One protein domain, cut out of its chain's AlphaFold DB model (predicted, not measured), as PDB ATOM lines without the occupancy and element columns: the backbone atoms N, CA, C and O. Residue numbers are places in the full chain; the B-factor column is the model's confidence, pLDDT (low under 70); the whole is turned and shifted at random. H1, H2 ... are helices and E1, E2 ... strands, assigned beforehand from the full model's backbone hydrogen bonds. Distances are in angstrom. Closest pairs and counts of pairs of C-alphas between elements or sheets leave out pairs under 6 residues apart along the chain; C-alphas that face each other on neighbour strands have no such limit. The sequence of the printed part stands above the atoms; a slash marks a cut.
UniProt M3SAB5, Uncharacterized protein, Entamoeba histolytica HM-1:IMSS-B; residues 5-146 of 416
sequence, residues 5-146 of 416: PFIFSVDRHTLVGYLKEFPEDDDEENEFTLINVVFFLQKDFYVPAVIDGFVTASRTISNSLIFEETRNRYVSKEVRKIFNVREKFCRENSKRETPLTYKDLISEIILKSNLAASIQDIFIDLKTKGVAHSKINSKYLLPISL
ATOM      1  N   PRO A   5     193.199 196.537 140.184       86.44
ATOM      2  CA  PRO A   5     193.166 196.315 141.621       86.44
ATOM      3  C   PRO A   5     191.723 196.267 142.131       86.44
ATOM      4  O   PRO A   5     190.896 197.120 141.812       86.44
ATOM      5  N   PHE A   6     191.445 195.283 142.976       87.00
ATOM      6  CA  PHE A   6     190.186 195.126 143.686       87.00
ATOM      7  C   PHE A   6     190.438 195.279 145.181       87.00
ATOM      8  O   PHE A   6     191.142 194.475 145.791       87.00
ATOM      9  N   ILE A   7     189.861 196.321 145.773       87.19
ATOM     10  CA  ILE A   7     189.933 196.570 147.210       87.19
ATOM     11  C   ILE A   7     188.511 196.768 147.712       87.19
ATOM     12  O   ILE A   7     187.819 197.699 147.301       87.19
ATOM     13  N   PHE A   8     188.078 195.901 148.619       86.50
ATOM     14  CA  PHE A   8     186.746 195.956 149.201       86.50
ATOM     15  C   PHE A   8     186.840 195.844 150.716       86.50
ATOM     16  O   PHE A   8     187.362 194.867 151.241       86.50
ATOM     17  N   SER A   9     186.352 196.853 151.433       84.00
ATOM     18  CA  SER A   9     186.420 196.898 152.896       84.00
ATOM     19  C   SER A   9     185.027 196.875 153.507       84.00
ATOM     20  O   SER A   9     184.188 197.698 153.145       84.00
ATOM     21  N   VAL A  10     184.807 195.980 154.471       82.62
ATOM     22  CA  VAL A  10     183.576 195.886 155.270       82.62
ATOM     23  C   VAL A  10     183.952 195.737 156.738       82.62
ATOM     24  O   VAL A  10     184.738 194.866 157.108       82.62
ATOM     25  N   ASP A  11     183.394 196.601 157.583       82.25
ATOM     26  CA  ASP A  11     183.635 196.643 159.025       82.25
ATOM     27  C   ASP A  11     185.126 196.650 159.397       82.25
ATOM     28  O   ASP A  11     185.821 197.658 159.213       82.25
ATOM     29  N   ARG A  12     185.594 195.517 159.940       81.00
ATOM     30  CA  ARG A  12     186.956 195.238 160.403       81.00
ATOM     31  C   ARG A  12     187.736 194.345 159.440       81.00
ATOM     32  O   ARG A  12     188.705 193.729 159.864       81.00
ATOM     33  N   HIS A  13     187.334 194.240 158.180       84.38
ATOM     34  CA  HIS A  13     188.019 193.393 157.211       84.38
ATOM     35  C   HIS A  13     188.162 194.085 155.858       84.38
ATOM     36  O   HIS A  13     187.279 194.826 155.422       84.38
ATOM     37  N   THR A  14     189.277 193.814 155.190       86.12
ATOM     38  CA  THR A  14     189.583 194.320 153.855       86.12
ATOM     39  C   THR A  14     190.000 193.156 152.966       86.12
ATOM     40  O   THR A  14     190.935 192.423 153.276       86.12
ATOM     41  N   LEU A  15     189.288 192.987 151.857       88.56
ATOM     42  CA  LEU A  15     189.660 192.120 150.751       88.56
ATOM     43  C   LEU A  15     190.542 192.912 149.791       88.56
ATOM     44  O   LEU A  15     190.143 193.985 149.335       88.56
ATOM     45  N   VAL A  16     191.720 192.378 149.487       89.19
ATOM     46  CA  VAL A  16     192.670 192.955 148.531       89.19
ATOM     47  C   VAL A  16     192.987 191.913 147.473       89.19
ATOM     48  O   VAL A  16     193.391 190.801 147.797       89.19
ATOM     49  N   GLY A  17     192.824 192.259 146.207       88.62
ATOM     50  CA  GLY A  17     193.166 191.392 145.092       88.62
ATOM     51  C   GLY A  17     193.452 192.179 143.824       88.62
ATOM     52  O   GLY A  17     193.373 193.407 143.790       88.62
ATOM     53  N   TYR A  18     193.777 191.455 142.766       87.38
ATOM     54  CA  TYR A  18     193.945 191.978 141.426       87.38
ATOM     55  C   TYR A  18     193.125 191.108 140.478       87.38
ATOM     56  O   TYR A  18     193.352 189.903 140.382       87.38
ATOM     57  N   LEU A  19     192.142 191.721 139.823       85.44
ATOM     58  CA  LEU A  19     191.302 191.044 138.849       85.44
ATOM     59  C   LEU A  19     192.069 190.946 137.542       85.44
ATOM     60  O   LEU A  19     192.492 191.972 136.998       85.44
ATOM     61  N   LYS A  20     192.241 189.718 137.063       80.69
ATOM     62  CA  LYS A  20     192.892 189.448 135.789       80.69
ATOM     63  C   LYS A  20     192.004 188.583 134.911       80.69
ATOM     64  O   LYS A  20     191.456 187.582 135.381       80.69
ATOM     65  N   GLU A  21     191.842 189.004 133.664       77.56
ATOM     66  CA  GLU A  21     191.064 188.274 132.671       77.56
ATOM     67  C   GLU A  21     191.991 187.286 131.943       77.56
ATOM     68  O   GLU A  21     193.220 187.430 131.938       77.56
ATOM     69  N   PHE A  22     191.417 186.211 131.402       75.50
ATOM     70  CA  PHE A  22     192.181 185.328 130.523       75.50
ATOM     71  C   PHE A  22     192.536 186.085 129.235       75.50
ATOM     72  O   PHE A  22     191.750 186.933 128.808       75.50
ATOM     73  N   PRO A  23     193.691 185.792 128.613       72.12
ATOM     74  CA  PRO A  23     193.957 186.289 127.273       72.12
ATOM     75  C   PRO A  23     192.834 185.841 126.327       72.12
ATOM     76  O   PRO A  23     192.362 184.706 126.422       72.12
ATOM     77  N   GLU A  24     192.381 186.745 125.459       64.88
ATOM     78  CA  GLU A  24     191.426 186.426 124.396       64.88
ATOM     79  C   GLU A  24     192.131 185.526 123.366       64.88
ATOM     80  O   GLU A  24     192.819 186.027 122.484       64.88
ATOM     81  N   ASP A  25     191.999 184.204 123.511       61.06
ATOM     82  CA  ASP A  25     192.400 183.223 122.499       61.06
ATOM     83  C   ASP A  25     191.146 182.507 121.958       61.06
ATOM     84  O   ASP A  25     190.291 182.056 122.725       61.06
ATOM     85  N   ASP A  26     191.044 182.416 120.628       51.00
ATOM     86  CA  ASP A  26     189.823 182.100 119.863       51.00
ATOM     87  C   ASP A  26     189.381 180.613 119.851       51.00
ATOM     88  O   ASP A  26     188.328 180.322 119.292       51.00
ATOM     89  N   ASP A  27     190.101 179.658 120.463       51.62
ATOM     90  CA  ASP A  27     189.901 178.226 120.130       51.62
ATOM     91  C   ASP A  27     189.901 177.189 121.286       51.62
ATOM     92  O   ASP A  27     189.885 175.985 121.013       51.62
ATOM     93  N   GLU A  28     189.841 177.561 122.575       56.97
ATOM     94  CA  GLU A  28     189.701 176.562 123.661       56.97
ATOM     95  C   GLU A  28     188.526 176.820 124.622       56.97
ATOM     96  O   GLU A  28     188.385 177.895 125.203       56.97
ATOM     97  N   GLU A  29     187.706 175.781 124.851       61.56
ATOM     98  CA  GLU A  29     186.746 175.695 125.962       61.56
ATOM     99  C   GLU A  29     187.496 175.753 127.306       61.56
ATOM    100  O   GLU A  29     187.805 174.729 127.928       61.56
ATOM    101  N   ASN A  30     187.815 176.963 127.757       62.62
ATOM    102  CA  ASN A  30     188.355 177.198 129.088       62.62
ATOM    103  C   ASN A  30     187.275 176.875 130.134       62.62
ATOM    104  O   ASN A  30     186.186 177.449 130.125       62.62
ATOM    105  N   GLU A  31     187.578 175.966 131.068       72.44
ATOM    106  CA  GLU A  31     186.665 175.589 132.166       72.44
ATOM    107  C   GLU A  31     186.405 176.763 133.129       72.44
ATOM    108  O   GLU A  31     185.384 176.801 133.818       72.44
ATOM    109  N   PHE A  32     187.308 177.748 133.153       72.94
ATOM    110  CA  PHE A  32     187.201 178.951 133.968       72.94
ATOM    111  C   PHE A  32     187.115 180.208 133.111       72.94
ATOM    112  O   PHE A  32     187.858 180.377 132.151       72.94
ATOM    113  N   THR A  33     186.262 181.139 133.534       71.88
ATOM    114  CA  THR A  33     186.174 182.480 132.946       71.88
ATOM    115  C   THR A  33     187.136 183.471 133.598       71.88
ATOM    116  O   THR A  33     187.546 184.434 132.959       71.88
ATOM    117  N   LEU A  34     187.490 183.263 134.874       76.94
ATOM    118  CA  LEU A  34     188.348 184.143 135.672       76.94
ATOM    119  C   LEU A  34     189.102 183.337 136.740       76.94
ATOM    120  O   LEU A  34     188.504 182.488 137.406       76.94
ATOM    121  N   ILE A  35     190.377 183.662 136.972       82.19
ATOM    122  CA  ILE A  35     191.152 183.167 138.120       82.19
ATOM    123  C   ILE A  35     191.651 184.364 138.933       82.19
ATOM    124  O   ILE A  35     192.563 185.086 138.532       82.19
ATOM    125  N   ASN A  36     191.071 184.546 140.120       84.19
ATOM    126  CA  ASN A  36     191.377 185.670 141.000       84.19
ATOM    127  C   ASN A  36     191.912 185.187 142.345       84.19
ATOM    128  O   ASN A  36     191.335 184.298 142.974       84.19
ATOM    129  N   VAL A  37     192.981 185.827 142.812       88.62
ATOM    130  CA  VAL A  37     193.563 185.590 144.137       88.62
ATOM    131  C   VAL A  37     193.241 186.777 145.031       88.62
ATOM    132  O   VAL A  37     193.530 187.917 144.679       88.62
ATOM    133  N   VAL A  38     192.650 186.524 146.198       90.31
ATOM    134  CA  VAL A  38     192.228 187.583 147.122       90.31
ATOM    135  C   VAL A  38     192.808 187.326 148.506       90.31
ATOM    136  O   VAL A  38     192.667 186.239 149.064       90.31
ATOM    137  N   PHE A  39     193.436 188.348 149.074       89.19
ATOM    138  CA  PHE A  39     193.902 188.377 150.450       89.19
ATOM    139  C   PHE A  39     192.814 188.945 151.353       89.19
ATOM    140  O   PHE A  39     192.258 190.011 151.087       89.19
ATOM    141  N   PHE A  40     192.531 188.233 152.439       89.25
ATOM    142  CA  PHE A  40     191.632 188.687 153.492       89.25
ATOM    143  C   PHE A  40     192.453 189.240 154.654       89.25
ATOM    144  O   PHE A  40     193.153 188.496 155.341       89.25
ATOM    145  N   LEU A  41     192.370 190.551 154.855       84.81
ATOM    146  CA  LEU A  41     193.105 191.274 155.883       84.81
ATOM    147  C   LEU A  41     192.147 191.685 156.999       84.81
ATOM    148  O   LEU A  41     191.070 192.229 156.744       84.81
ATOM    149  N   GLN A  42     192.545 191.456 158.247       81.38
ATOM    150  CA  GLN A  42     191.857 192.035 159.396       81.38
ATOM    151  C   GLN A  42     192.258 193.507 159.479       81.38
ATOM    152  O   GLN A  42     193.439 193.810 159.533       81.38
ATOM    153  N   LYS A  43     191.290 194.421 159.423       64.94
ATOM    154  CA  LYS A  43     191.476 195.875 159.350       64.94
ATOM    155  C   LYS A  43     192.175 196.399 160.598       64.94
ATOM    156  O   LYS A  43     191.537 196.858 161.543       64.94
ATOM    157  N   ASP A  44     193.490 196.381 160.525       54.62
ATOM    158  CA  ASP A  44     194.363 197.317 161.200       54.62
ATOM    159  C   ASP A  44     194.617 198.495 160.242       54.62
ATOM    160  O   ASP A  44     194.293 198.430 159.052       54.62
ATOM    161  N   PHE A  45     195.134 199.618 160.743       55.94
ATOM    162  CA  PHE A  45     195.504 200.764 159.906       55.94
ATOM    163  C   PHE A  45     196.684 200.387 158.991       55.94
ATOM    164  O   PHE A  45     197.835 200.710 159.280       55.94
ATOM    165  N   TYR A  46     196.420 199.672 157.896       64.69
ATOM    166  CA  TYR A  46     197.432 199.374 156.893       64.69
ATOM    167  C   TYR A  46     197.742 200.640 156.102       64.69
ATOM    168  O   TYR A  46     196.857 201.293 155.550       64.69
ATOM    169  N   VAL A  47     199.026 200.983 156.051       67.75
ATOM    170  CA  VAL A  47     199.529 202.062 155.197       67.75
ATOM    171  C   VAL A  47     199.277 201.668 153.732       67.75
ATOM    172  O   VAL A  47     199.462 200.492 153.411       67.75
ATOM    173  N   PRO A  48     198.913 202.603 152.830       73.12
ATOM    174  CA  PRO A  48     198.676 202.304 151.413       73.12
ATOM    175  C   PRO A  48     199.763 201.437 150.763       73.12
ATOM    176  O   PRO A  48     199.447 200.458 150.103       73.12
ATOM    177  N   ALA A  49     201.037 201.687 151.090       69.88
ATOM    178  CA  ALA A  49     202.167 200.897 150.601       69.88
ATOM    179  C   ALA A  49     202.083 199.387 150.918       69.88
ATOM    180  O   ALA A  49     202.561 198.575 150.133       69.88
ATOM    181  N   VAL A  50     201.486 199.001 152.051       75.12
ATOM    182  CA  VAL A  50     201.278 197.586 152.413       75.12
ATOM    183  C   VAL A  50     200.173 196.979 151.552       75.12
ATOM    184  O   VAL A  50     200.298 195.848 151.086       75.12
ATOM    185  N   ILE A  51     199.102 197.740 151.313       80.31
ATOM    186  CA  ILE A  51     197.997 197.327 150.441       80.31
ATOM    187  C   ILE A  51     198.512 197.130 149.010       80.31
ATOM    188  O   ILE A  51     198.207 196.108 148.398       80.31
ATOM    189  N   ASP A  52     199.358 198.034 148.513       80.12
ATOM    190  CA  ASP A  52     199.994 197.924 147.192       80.12
ATOM    191  C   ASP A  52     200.861 196.661 147.065       80.12
ATOM    192  O   ASP A  52     200.859 196.001 146.019       80.12
ATOM    193  N   GLY A  53     201.550 196.275 148.144       79.88
ATOM    194  CA  GLY A  53     202.271 195.004 148.233       79.88
ATOM    195  C   GLY A  53     201.344 193.799 148.039       79.88
ATOM    196  O   GLY A  53     201.619 192.934 147.209       79.88
ATOM    197  N   PHE A  54     200.194 193.768 148.722       85.75
ATOM    198  CA  PHE A  54     199.197 192.698 148.557       85.75
ATOM    199  C   PHE A  54     198.540 192.684 147.170       85.75
ATOM    200  O   PHE A  54     198.277 191.607 146.630       85.75
ATOM    201  N   VAL A  55     198.302 193.850 146.563       85.88
ATOM    202  CA  VAL A  55     197.811 193.952 145.178       85.88
ATOM    203  C   VAL A  55     198.835 193.369 144.204       85.88
ATOM    204  O   VAL A  55     198.473 192.577 143.332       85.88
ATOM    205  N   THR A  56     200.112 193.722 144.362       82.38
ATOM    206  CA  THR A  56     201.207 193.212 143.520       82.38
ATOM    207  C   THR A  56     201.365 191.705 143.693       82.38
ATOM    208  O   THR A  56     201.437 190.978 142.703       82.38
ATOM    209  N   ALA A  57     201.330 191.215 144.934       84.38
ATOM    210  CA  ALA A  57     201.372 189.792 145.238       84.38
ATOM    211  C   ALA A  57     200.213 189.031 144.579       84.38
ATOM    212  O   ALA A  57     200.436 188.021 143.912       84.38
ATOM    213  N   SER A  58     198.987 189.542 144.709       88.25
ATOM    214  CA  SER A  58     197.797 188.954 144.087       88.25
ATOM    215  C   SER A  58     197.931 188.899 142.564       88.25
ATOM    216  O   SER A  58     197.723 187.840 141.974       88.25
ATOM    217  N   ARG A  59     198.380 189.994 141.936       83.44
ATOM    218  CA  ARG A  59     198.633 190.055 140.490       83.44
ATOM    219  C   ARG A  59     199.632 188.991 140.044       83.44
ATOM    220  O   ARG A  59     199.367 188.288 139.072       83.44
ATOM    221  N   THR A  60     200.761 188.864 140.741       80.88
ATOM    222  CA  THR A  60     201.801 187.883 140.404       80.88
ATOM    223  C   THR A  60     201.266 186.459 140.493       80.88
ATOM    224  O   THR A  60     201.447 185.696 139.550       80.88
ATOM    225  N   ILE A  61     200.547 186.108 141.565       84.38
ATOM    226  CA  ILE A  61     199.981 184.759 141.713       84.38
ATOM    227  C   ILE A  61     198.929 184.499 140.625       84.38
ATOM    228  O   ILE A  61     198.976 183.457 139.975       84.38
ATOM    229  N   SER A  62     198.017 185.445 140.378       86.00
ATOM    230  CA  SER A  62     196.999 185.322 139.325       86.00
ATOM    231  C   SER A  62     197.618 185.115 137.940       86.00
ATOM    232  O   SER A  62     197.198 184.206 137.230       86.00
ATOM    233  N   ASN A  63     198.652 185.884 137.572       80.56
ATOM    234  CA  ASN A  63     199.366 185.711 136.299       80.56
ATOM    235  C   ASN A  63     199.874 184.280 136.120       80.56
ATOM    236  O   ASN A  63     199.739 183.690 135.052       80.56
ATOM    237  N   SER A  64     200.471 183.729 137.170       79.56
ATOM    238  CA  SER A  64     201.107 182.418 137.123       79.56
ATOM    239  C   SER A  64     200.103 181.279 137.115       79.56
ATOM    240  O   SER A  64     200.332 180.275 136.448       79.56
ATOM    241  N   LEU A  65     198.973 181.440 137.805       84.25
ATOM    242  CA  LEU A  65     197.872 180.483 137.733       84.25
ATOM    243  C   LEU A  65     197.229 180.473 136.343       84.25
ATOM    244  O   LEU A  65     196.979 179.394 135.818       84.25
ATOM    245  N   ILE A  66     197.019 181.644 135.735       81.81
ATOM    246  CA  ILE A  66     196.514 181.751 134.357       81.81
ATOM    247  C   ILE A  66     197.490 181.079 133.389       81.81
ATOM    248  O   ILE A  66     197.074 180.257 132.581       81.81
ATOM    249  N   PHE A  67     198.789 181.358 133.515       79.75
ATOM    250  CA  PHE A  67     199.822 180.743 132.682       79.75
ATOM    251  C   PHE A  67     199.870 179.210 132.805       79.75
ATOM    252  O   PHE A  67     200.000 178.497 131.812       79.75
ATOM    253  N   GLU A  68     199.748 178.673 134.019       80.56
ATOM    254  CA  GLU A  68     199.732 177.222 134.222       80.56
ATOM    255  C   GLU A  68     198.423 176.560 133.781       80.56
ATOM    256  O   GLU A  68     198.415 175.382 133.394       80.56
ATOM    257  N   GLU A  69     197.321 177.305 133.811       85.31
ATOM    258  CA  GLU A  69     196.052 176.852 133.260       85.31
ATOM    259  C   GLU A  69     196.113 176.761 131.734       85.31
ATOM    260  O   GLU A  69     195.820 175.692 131.198       85.31
ATOM    261  N   THR A  70     196.600 177.799 131.049       79.81
ATOM    262  CA  THR A  70     196.738 177.786 129.582       79.81
ATOM    263  C   THR A  70     197.742 176.738 129.107       79.81
ATOM    264  O   THR A  70     197.520 176.078 128.097       79.81
ATOM    265  N   ARG A  71     198.836 176.510 129.848       79.00
ATOM    266  CA  ARG A  71     199.866 175.538 129.450       79.00
ATOM    267  C   ARG A  71     199.449 174.080 129.653       79.00
ATOM    268  O   ARG A  71     199.753 173.239 128.813       79.00
ATOM    269  N   ASN A  72     198.860 173.746 130.806       80.88
ATOM    270  CA  ASN A  72     198.702 172.348 131.244       80.88
ATOM    271  C   ASN A  72     197.325 172.015 131.845       80.88
ATOM    272  O   ASN A  72     197.139 170.883 132.326       80.88
ATOM    273  N   ARG A  73     196.381 172.965 131.876       85.94
ATOM    274  CA  ARG A  73     195.117 172.875 132.633       85.94
ATOM    275  C   ARG A  73     195.341 172.478 134.093       85.94
ATOM    276  O   ARG A  73     194.654 171.612 134.648       85.94
ATOM    277  N   TYR A  74     196.426 172.996 134.674       87.06
ATOM    278  CA  TYR A  74     196.891 172.617 136.007       87.06
ATOM    279  C   TYR A  74     195.876 173.009 137.082       87.06
ATOM    280  O   TYR A  74     195.540 172.180 137.931       87.06
ATOM    281  N   VAL A  75     195.353 174.235 137.018       88.75
ATOM    282  CA  VAL A  75     194.405 174.757 138.005       88.75
ATOM    283  C   VAL A  75     193.113 173.947 137.945       88.75
ATOM    284  O   VAL A  75     192.647 173.493 138.988       88.75
ATOM    285  N   SER A  76     192.602 173.641 136.749       89.62
ATOM    286  CA  SER A  76     191.405 172.805 136.560       89.62
ATOM    287  C   SER A  76     191.557 171.423 137.191       89.62
ATOM    288  O   SER A  76     190.707 170.971 137.966       89.62
ATOM    289  N   LYS A  77     192.683 170.748 136.929       91.00
ATOM    290  CA  LYS A  77     192.981 169.424 137.502       91.00
ATOM    291  C   LYS A  77     193.046 169.462 139.028       91.00
ATOM    292  O   LYS A  77     192.489 168.580 139.681       91.00
ATOM    293  N   GLU A  78     193.718 170.457 139.598       91.94
ATOM    294  CA  GLU A  78     193.868 170.591 141.048       91.94
ATOM    295  C   GLU A  78     192.554 170.973 141.733       91.94
ATOM    296  O   GLU A  78     192.187 170.367 142.739       91.94
ATOM    297  N   VAL A  79     191.780 171.888 141.155       91.56
ATOM    298  CA  VAL A  79     190.465 172.283 141.672       91.56
ATOM    299  C   VAL A  79     189.504 171.090 141.697       91.56
ATOM    300  O   VAL A  79     188.863 170.849 142.722       91.56
ATOM    301  N   ARG A  80     189.463 170.264 140.641       92.38
ATOM    302  CA  ARG A  80     188.669 169.019 140.636       92.38
ATOM    303  C   ARG A  80     189.098 168.056 141.748       92.38
ATOM    304  O   ARG A  80     188.240 167.453 142.392       92.38
ATOM    305  N   LYS A  81     190.402 167.930 142.029       93.50
ATOM    306  CA  LYS A  81     190.887 167.132 143.174       93.50
ATOM    307  C   LYS A  81     190.375 167.692 144.500       93.50
ATOM    308  O   LYS A  81     189.874 166.918 145.314       93.50
ATOM    309  N   ILE A  82     190.455 169.009 144.704       93.75
ATOM    310  CA  ILE A  82     189.967 169.676 145.922       93.75
ATOM    311  C   ILE A  82     188.464 169.419 146.110       93.75
ATOM    312  O   ILE A  82     188.040 169.041 147.205       93.75
ATOM    313  N   PHE A  83     187.663 169.563 145.050       93.38
ATOM    314  CA  PHE A  83     186.226 169.283 145.095       93.38
ATOM    315  C   PHE A  83     185.930 167.820 145.433       93.38
ATOM    316  O   PHE A  83     185.140 167.565 146.341       93.38
ATOM    317  N   ASN A  84     186.609 166.870 144.787       94.62
ATOM    318  CA  ASN A  84     186.426 165.442 145.051       94.62
ATOM    319  C   ASN A  84     186.775 165.067 146.501       94.62
ATOM    320  O   ASN A  84     186.057 164.287 147.131       94.62
ATOM    321  N   VAL A  85     187.859 165.630 147.051       93.94
ATOM    322  CA  VAL A  85     188.245 165.430 148.460       93.94
ATOM    323  C   VAL A  85     187.173 165.993 149.384       93.94
ATOM    324  O   VAL A  85     186.726 165.298 150.294       93.94
ATOM    325  N   ARG A  86     186.698 167.214 149.120       93.81
ATOM    326  CA  ARG A  86     185.643 167.846 149.917       93.81
ATOM    327  C   ARG A  86     184.344 167.044 149.890       93.81
ATOM    328  O   ARG A  86     183.750 166.831 150.943       93.81
ATOM    329  N   GLU A  87     183.902 166.591 148.721       93.56
ATOM    330  CA  GLU A  87     182.674 165.804 148.587       93.56
ATOM    331  C   GLU A  87     182.788 164.467 149.330       93.56
ATOM    332  O   GLU A  87     181.903 164.105 150.113       93.56
ATOM    333  N   LYS A  88     183.913 163.763 149.149       92.19
ATOM    334  CA  LYS A  88     184.201 162.516 149.862       92.19
ATOM    335  C   LYS A  88     184.207 162.734 151.376       92.19
ATOM    336  O   LYS A  88     183.526 161.993 152.086       92.19
ATOM    337  N   PHE A  89     184.904 163.766 151.849       91.94
ATOM    338  CA  PHE A  89     184.965 164.128 153.262       91.94
ATOM    339  C   PHE A  89     183.568 164.420 153.808       91.94
ATOM    340  O   PHE A  89     183.176 163.826 154.803       91.94
ATOM    341  N   CYS A  90     182.765 165.260 153.146       89.38
ATOM    342  CA  CYS A  90     181.400 165.566 153.585       89.38
ATOM    343  C   CYS A  90     180.517 164.311 153.661       89.38
ATOM    344  O   CYS A  90     179.796 164.123 154.647       89.38
ATOM    345  N   ARG A  91     180.591 163.426 152.658       90.44
ATOM    346  CA  ARG A  91     179.817 162.176 152.614       90.44
ATOM    347  C   ARG A  91     180.201 161.204 153.726       90.44
ATOM    348  O   ARG A  91     179.325 160.559 154.297       90.44
ATOM    349  N   GLU A  92     181.490 161.060 154.007       90.00
ATOM    350  CA  GLU A  92     181.988 160.174 155.063       90.00
ATOM    351  C   GLU A  92     181.754 160.773 156.448       90.00
ATOM    352  O   GLU A  92     181.313 160.067 157.350       90.00
ATOM    353  N   ASN A  93     181.971 162.078 156.606       89.62
ATOM    354  CA  ASN A  93     181.816 162.775 157.877       89.62
ATOM    355  C   ASN A  93     180.361 162.790 158.362       89.62
ATOM    356  O   ASN A  93     180.112 162.660 159.554       89.62
ATOM    357  N   SER A  94     179.401 162.851 157.432       86.75
ATOM    358  CA  SER A  94     177.966 162.754 157.743       86.75
ATOM    359  C   SER A  94     177.553 161.391 158.318       86.75
ATOM    360  O   SER A  94     176.469 161.272 158.879       86.75
ATOM    361  N   LYS A  95     178.385 160.353 158.153       88.62
ATOM    362  CA  LYS A  95     178.122 158.983 158.623       88.62
ATOM    363  C   LYS A  95     178.896 158.618 159.894       88.62
ATOM    364  O   LYS A  95     178.747 157.499 160.378       88.62
ATOM    365  N   ARG A  96     179.755 159.503 160.406       85.69
ATOM    366  CA  ARG A  96     180.566 159.251 161.606       85.69
ATOM    367  C   ARG A  96     179.779 159.602 162.865       85.69
ATOM    368  O   ARG A  96     179.092 160.616 162.893       85.69
ATOM    369  N   GLU A  97     179.947 158.808 163.922       80.31
ATOM    370  CA  GLU A  97     179.402 159.124 165.253       80.31
ATOM    371  C   GLU A  97     179.998 160.422 165.816       80.31
ATOM    372  O   GLU A  97     179.293 161.225 166.422       80.31
ATOM    373  N   THR A  98     181.287 160.664 165.558       86.50
ATOM    374  CA  THR A  98     181.978 161.914 165.888       86.50
ATOM    375  C   THR A  98     182.429 162.619 164.607       86.50
ATOM    376  O   THR A  98     183.378 162.152 163.960       86.50
ATOM    377  N   PRO A  99     181.782 163.733 164.220       85.94
ATOM    378  CA  PRO A  99     182.179 164.492 163.044       85.94
ATOM    379  C   PRO A  99     183.586 165.081 163.198       85.94
ATOM    380  O   PRO A  99     183.906 165.730 164.191       85.94
ATOM    381  N   LEU A 100     184.414 164.883 162.179       87.88
ATOM    382  CA  LEU A 100     185.668 165.586 161.966       87.88
ATOM    383  C   LEU A 100     185.429 167.082 161.747       87.88
ATOM    384  O   LEU A 100     184.385 167.512 161.239       87.88
ATOM    385  N   THR A 101     186.435 167.870 162.102       90.88
ATOM    386  CA  THR A 101     186.398 169.328 162.049       90.88
ATOM    387  C   THR A 101     186.774 169.865 160.666       90.88
ATOM    388  O   THR A 101     187.348 169.175 159.826       90.88
ATOM    389  N   TYR A 102     186.512 171.156 160.439       87.44
ATOM    390  CA  TYR A 102     186.975 171.849 159.232       87.44
ATOM    391  C   TYR A 102     188.507 171.846 159.095       87.44
ATOM    392  O   TYR A 102     189.020 171.840 157.979       87.44
ATOM    393  N   LYS A 103     189.249 171.810 160.211       90.88
ATOM    394  CA  LYS A 103     190.715 171.717 160.176       90.88
ATOM    395  C   LYS A 103     191.171 170.406 159.540       90.88
ATOM    396  O   LYS A 103     192.064 170.438 158.703       90.88
ATOM    397  N   ASP A 104     190.508 169.299 159.872       91.56
ATOM    398  CA  ASP A 104     190.824 167.979 159.319       91.56
ATOM    399  C   ASP A 104     190.582 167.936 157.804       91.56
ATOM    400  O   ASP A 104     191.413 167.422 157.058       91.56
ATOM    401  N   LEU A 105     189.492 168.561 157.336       91.31
ATOM    402  CA  LEU A 105     189.216 168.722 155.904       91.31
ATOM    403  C   LEU A 105     190.330 169.503 155.198       91.31
ATOM    404  O   LEU A 105     190.795 169.095 154.136       91.31
ATOM    405  N   ILE A 106     190.753 170.633 155.770       91.56
ATOM    406  CA  ILE A 106     191.818 171.457 155.189       91.56
ATOM    407  C   ILE A 106     193.137 170.684 155.138       91.56
ATOM    408  O   ILE A 106     193.799 170.696 154.101       91.56
ATOM    409  N   SER A 107     193.487 169.957 156.200       92.25
ATOM    410  CA  SER A 107     194.662 169.084 156.213       92.25
ATOM    411  C   SER A 107     194.594 168.011 155.123       92.25
ATOM    412  O   SER A 107     195.583 167.796 154.428       92.25
ATOM    413  N   GLU A 108     193.438 167.378 154.908       92.31
ATOM    414  CA  GLU A 108     193.280 166.392 153.832       92.31
ATOM    415  C   GLU A 108     193.390 167.028 152.436       92.31
ATOM    416  O   GLU A 108     194.029 166.460 151.550       92.31
ATOM    417  N   ILE A 109     192.829 168.226 152.239       93.75
ATOM    418  CA  ILE A 109     192.937 168.975 150.977       93.75
ATOM    419  C   ILE A 109     194.400 169.308 150.660       93.75
ATOM    420  O   ILE A 109     194.849 169.052 149.543       93.75
ATOM    421  N   ILE A 110     195.145 169.837 151.633       92.69
ATOM    422  CA  ILE A 110     196.564 170.193 151.474       92.69
ATOM    423  C   ILE A 110     197.402 168.959 151.127       92.69
ATOM    424  O   ILE A 110     198.252 169.021 150.246       92.69
ATOM    425  N   LEU A 111     197.127 167.810 151.754       92.25
ATOM    426  CA  LEU A 111     197.839 166.559 151.472       92.25
ATOM    427  C   LEU A 111     197.567 165.998 150.066       92.25
ATOM    428  O   LEU A 111     198.331 165.162 149.582       92.25
ATOM    429  N   LYS A 112     196.457 166.381 149.427       92.50
ATOM    430  CA  LYS A 112     196.010 165.816 148.143       92.50
ATOM    431  C   LYS A 112     196.175 166.758 146.956       92.50
ATOM    432  O   LYS A 112     196.258 166.267 145.828       92.50
ATOM    433  N   SER A 113     196.190 168.068 147.184       93.00
ATOM    434  CA  SER A 113     196.334 169.074 146.135       93.00
ATOM    435  C   SER A 113     197.636 169.849 146.282       93.00
ATOM    436  O   SER A 113     197.856 170.546 147.271       93.00
ATOM    437  N   ASN A 114     198.453 169.796 145.230       90.25
ATOM    438  CA  ASN A 114     199.690 170.565 145.143       90.25
ATOM    439  C   ASN A 114     199.393 172.068 145.132       90.25
ATOM    440  O   ASN A 114     200.133 172.832 145.736       90.25
ATOM    441  N   LEU A 115     198.296 172.489 144.492       90.62
ATOM    442  CA  LEU A 115     197.886 173.894 144.495       90.62
ATOM    443  C   LEU A 115     197.558 174.365 145.916       90.62
ATOM    444  O   LEU A 115     198.011 175.428 146.328       90.62
ATOM    445  N   ALA A 116     196.803 173.570 146.682       91.19
ATOM    446  CA  ALA A 116     196.461 173.916 148.060       91.19
ATOM    447  C   ALA A 116     197.701 173.997 148.963       91.19
ATOM    448  O   ALA A 116     197.806 174.935 149.755       91.19
ATOM    449  N   ALA A 117     198.646 173.063 148.808       90.00
ATOM    450  CA  ALA A 117     199.929 173.098 149.508       90.00
ATOM    451  C   ALA A 117     200.743 174.352 149.145       90.00
ATOM    452  O   ALA A 117     201.098 175.122 150.032       90.00
ATOM    453  N   SER A 118     200.927 174.644 147.851       88.38
ATOM    454  CA  SER A 118     201.645 175.844 147.399       88.38
ATOM    455  C   SER A 118     201.010 177.144 147.915       88.38
ATOM    456  O   SER A 118     201.724 178.053 148.325       88.38
ATOM    457  N   ILE A 119     199.675 177.257 147.920       89.56
ATOM    458  CA  ILE A 119     198.978 178.448 148.438       89.56
ATOM    459  C   ILE A 119     199.138 178.574 149.960       89.56
ATOM    460  O   ILE A 119     199.297 179.689 150.464       89.56
ATOM    461  N   GLN A 120     199.129 177.458 150.697       89.44
ATOM    462  CA  GLN A 120     199.426 177.465 152.129       89.44
ATOM    463  C   GLN A 120     200.859 177.943 152.393       89.44
ATOM    464  O   GLN A 120     201.047 178.807 153.252       89.44
ATOM    465  N   ASP A 121     201.838 177.429 151.651       86.38
ATOM    466  CA  ASP A 121     203.243 177.815 151.798       86.38
ATOM    467  C   ASP A 121     203.428 179.312 151.538       86.38
ATOM    468  O   ASP A 121     204.014 180.011 152.366       86.38
ATOM    469  N   ILE A 122     202.830 179.832 150.458       86.94
ATOM    470  CA  ILE A 122     202.827 181.271 150.152       86.94
ATOM    471  C   ILE A 122     202.233 182.064 151.320       86.94
ATOM    472  O   ILE A 122     202.810 183.062 151.748       86.94
ATOM    473  N   PHE A 123     201.094 181.637 151.872       87.06
ATOM    474  CA  PHE A 123     200.466 182.332 152.996       87.06
ATOM    475  C   PHE A 123     201.359 182.352 154.246       87.06
ATOM    476  O   PHE A 123     201.488 183.395 154.895       87.06
ATOM    477  N   ILE A 124     201.978 181.221 154.591       85.25
ATOM    478  CA  ILE A 124     202.869 181.110 155.754       85.25
ATOM    479  C   ILE A 124     204.118 181.975 155.552       85.25
ATOM    480  O   ILE A 124     204.485 182.732 156.456       85.25
ATOM    481  N   ASP A 125     204.737 181.925 154.375       81.25
ATOM    482  CA  ASP A 125     205.930 182.709 154.052       81.25
ATOM    483  C   ASP A 125     205.642 184.218 154.060       81.25
ATOM    484  O   ASP A 125     206.349 184.980 154.725       81.25
ATOM    485  N   LEU A 126     204.555 184.668 153.425       83.44
ATOM    486  CA  LEU A 126     204.166 186.082 153.444       83.44
ATOM    487  C   LEU A 126     203.852 186.564 154.865       83.44
ATOM    488  O   LEU A 126     204.251 187.665 155.242       83.44
ATOM    489  N   LYS A 127     203.195 185.739 155.686       81.56
ATOM    490  CA  LYS A 127     202.874 186.089 157.076       81.56
ATOM    491  C   LYS A 127     204.114 186.192 157.970       81.56
ATOM    492  O   LYS A 127     204.131 187.004 158.892       81.56
ATOM    493  N   THR A 128     205.122 185.349 157.752       74.00
ATOM    494  CA  THR A 128     206.297 185.234 158.640       74.00
ATOM    495  C   THR A 128     207.477 186.105 158.207       74.00
ATOM    496  O   THR A 128     208.193 186.644 159.064       74.00
ATOM    497  N   LYS A 129     207.683 186.245 156.894       72.44
ATOM    498  CA  LYS A 129     208.847 186.903 156.277       72.44
ATOM    499  C   LYS A 129     208.470 188.132 155.449       72.44
ATOM    500  O   LYS A 129     209.339 188.947 155.171       72.44
ATOM    501  N   GLY A 130     207.210 188.265 155.033       76.38
ATOM    502  CA  GLY A 130     206.782 189.299 154.082       76.38
ATOM    503  C   GLY A 130     207.183 189.014 152.630       76.38
ATOM    504  O   GLY A 130     206.844 189.795 151.743       76.38
ATOM    505  N   VAL A 131     207.870 187.896 152.378       76.88
ATOM    506  CA  VAL A 131     208.301 187.448 151.051       76.88
ATOM    507  C   VAL A 131     208.118 185.935 150.949       76.88
ATOM    508  O   VAL A 131     208.473 185.214 151.882       76.88
ATOM    509  N   ALA A 132     207.609 185.453 149.818       77.56
ATOM    510  CA  ALA A 132     207.490 184.035 149.491       77.56
ATOM    511  C   ALA A 132     208.315 183.689 148.247       77.56
ATOM    512  O   ALA A 132     208.398 184.477 147.308       77.56
ATOM    513  N   HIS A 133     208.931 182.506 148.261       71.56
ATOM    514  CA  HIS A 133     209.704 181.942 147.145       71.56
ATOM    515  C   HIS A 133     209.183 180.544 146.800       71.56
ATOM    516  O   HIS A 133     209.951 179.595 146.636       71.56
ATOM    517  N   SER A 134     207.864 180.385 146.789       69.44
ATOM    518  CA  SER A 134     207.225 179.080 146.652       69.44
ATOM    519  C   SER A 134     207.136 178.672 145.184       69.44
ATOM    520  O   SER A 134     207.015 179.517 144.292       69.44
ATOM    521  N   LYS A 135     207.173 177.360 144.933       68.12
ATOM    522  CA  LYS A 135     206.948 176.807 143.596       68.12
ATOM    523  C   LYS A 135     205.462 176.533 143.377       68.12
ATOM    524  O   LYS A 135     204.837 175.879 144.212       68.12
ATOM    525  N   ILE A 136     204.911 176.964 142.243       69.94
ATOM    526  CA  ILE A 136     203.611 176.475 141.752       69.94
ATOM    527  C   ILE A 136     203.867 175.362 140.729       69.94
ATOM    528  O   ILE A 136     204.764 175.464 139.891       69.94
ATOM    529  N   ASN A 137     203.112 174.262 140.839       70.62
ATOM    530  CA  ASN A 137     203.263 173.058 140.009       70.62
ATOM    531  C   ASN A 137     204.694 172.468 139.991       70.62
ATOM    532  O   ASN A 137     205.149 171.920 138.987       70.62
ATOM    533  N   SER A 138     205.433 172.613 141.098       61.47
ATOM    534  CA  SER A 138     206.808 172.109 141.267       61.47
ATOM    535  C   SER A 138     207.831 172.599 140.230       61.47
ATOM    536  O   SER A 138     208.926 172.042 140.157       61.47
ATOM    537  N   LYS A 139     207.504 173.635 139.447       59.53
ATOM    538  CA  LYS A 139     208.366 174.172 138.385       59.53
ATOM    539  C   LYS A 139     208.688 175.640 138.636       59.53
ATOM    540  O   LYS A 139     209.830 175.938 138.950       59.53
ATOM    541  N   TYR A 140     207.674 176.500 138.678       56.50
ATOM    542  CA  TYR A 140     207.878 177.950 138.669       56.50
ATOM    543  C   TYR A 140     208.051 178.511 140.059       56.50
ATOM    544  O   TYR A 140     207.120 178.465 140.867       56.50
ATOM    545  N   LEU A 141     209.216 179.095 140.308       57.41
ATOM    546  CA  LEU A 141     209.445 179.913 141.486       57.41
ATOM    547  C   LEU A 141     208.701 181.245 141.326       57.41
ATOM    548  O   LEU A 141     208.983 182.004 140.401       57.41
ATOM    549  N   LEU A 142     207.782 181.550 142.240       60.97
ATOM    550  CA  LEU A 142     207.170 182.873 142.312       60.97
ATOM    551  C   LEU A 142     207.804 183.664 143.436       60.97
ATOM    552  O   LEU A 142     207.442 183.453 144.595       60.97
ATOM    553  N   PRO A 143     208.740 184.572 143.123       65.12
ATOM    554  CA  PRO A 143     209.191 185.511 144.116       65.12
ATOM    555  C   PRO A 143     208.046 186.522 144.311       65.12
ATOM    556  O   PRO A 143     207.665 187.273 143.411       65.12
ATOM    557  N   ILE A 144     207.420 186.477 145.483       73.88
ATOM    558  CA  ILE A 144     206.305 187.343 145.873       73.88
ATOM    559  C   ILE A 144     206.788 188.176 147.046       73.88
ATOM    560  O   ILE A 144     207.176 187.611 148.062       73.88
ATOM    561  N   SER A 145     206.743 189.500 146.930       76.31
ATOM    562  CA  SER A 145     207.161 190.412 147.993       76.31
ATOM    563  C   SER A 145     206.022 191.351 148.370       76.31
ATOM    564  O   SER A 145     205.356 191.897 147.492       76.31
ATOM    565  N   LEU A 146     205.804 191.542 149.673       76.94
ATOM    566  CA  LEU A 146     204.944 192.609 150.198       76.94
ATOM    567  C   LEU A 146     205.690 193.945 150.305       76.94
ATOM    568  O   LEU A 146     205.086 194.956 150.666       76.94
TER     569      LEU A 146
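This is residues 5 to 146 of the 416 residues of an uncharacterized protein of Entamoeba histolytica HM-1:IMSS-B (UniProt M3SAB5). A small three-stranded sheet, E1, E2 and E3, has the long helix H1 packed slantwise over one face, and the strand hairpin E4 and E5 packs on another side of H1, with H4 beside E4. At the far end of H1 the chain turns a corner into the helical hairpin H2 and H3, which reaches away from both sheets. The printed part has 142 residues with four named helices and five named strands, in the order E1 E2 E3 H1 H2 H3 H4 E4 E5, mixed in class. Both sheets, E1 - E2 - E3 and E4 - E5, are antiparallel. The whole is compact, with a radius of gyration of the C-alphas of 16.9 A and spans of 49 by 44 by 28 A.

Start with E1, residues 5 to 10, E2, residues 13 to 19, and E3, residues 37 to 42: they form a meander, each strand the antiparallel neighbour of the one before. Look for N 8 and O 15 at 2.9 A between E1 and E2, and N 16 and O 39 at 2.9 A between E2 and E3, within hydrogen-bond range. H1, residues 48 to 72, is on one face of this sheet, making two layers, helix and sheet, at a height over the sheet of 5.2 A. It runs slantwise to the strands, at 37 degrees to E2 on the local plane; the closest C-alphas of E2 and H1 are those of Tyr 18 and Arg 59, 5.2 A apart. Next find the hairpin of E4, residues 131 to 136, and E5, residues 140 to 145, with N 132 and O 144 2.8 A apart. The closest C-alphas of H1 and E5, Ala 57 and Ile 144, are 5.5 A apart. H4, residues 114 to 129, comes closest to E4 at the C-alphas of Asp 125 and Ala 132, 5.0 A apart. H2, residues 74 to 93, and H1 touch only at the corner, about perpendicular at 83 degrees, closest at C-alphas 69 and 75, 5.4 A. H2 and H3, residues 102 to 112, form a helical hairpin: they touch at a steep tilt of 43 degrees, opposite ways, with C-alphas 82 and 109 closest at 5.9 A. H3 and H4 touch only at the corner, with C-alphas 110 and 117 closest at 4.9 A. In H1, H2, H3 and H4 every O i to N i+4 pair is within hydrogen-bond range.

Find C-alpha 5 at (193.166, 196.315, 141.621), where E1 begins; E1 is 16.7 A long, E2 18.8 A and E3 16.7 A. From C-alpha 48 at (198.676, 202.304, 151.413), H1 runs 36.1 A. H2 spans 28.3 A, H3 15.5 A, H4 21.8 A and E4 15.1 A. E5, 15.6 A, ends at C-alpha 145, (207.161, 190.412, 147.993).

The two C-alphas farthest apart, of Asp 26 and Glu 97, are 51.9 A apart. The printed part has no cut. The link E2 to E3, residues 20 to 36, is long. Mean pLDDT of the printed part is 81.5; look for values under 70 at residues 24 to 30, 43 to 47, 49, 134 to 136 and 138 to 143.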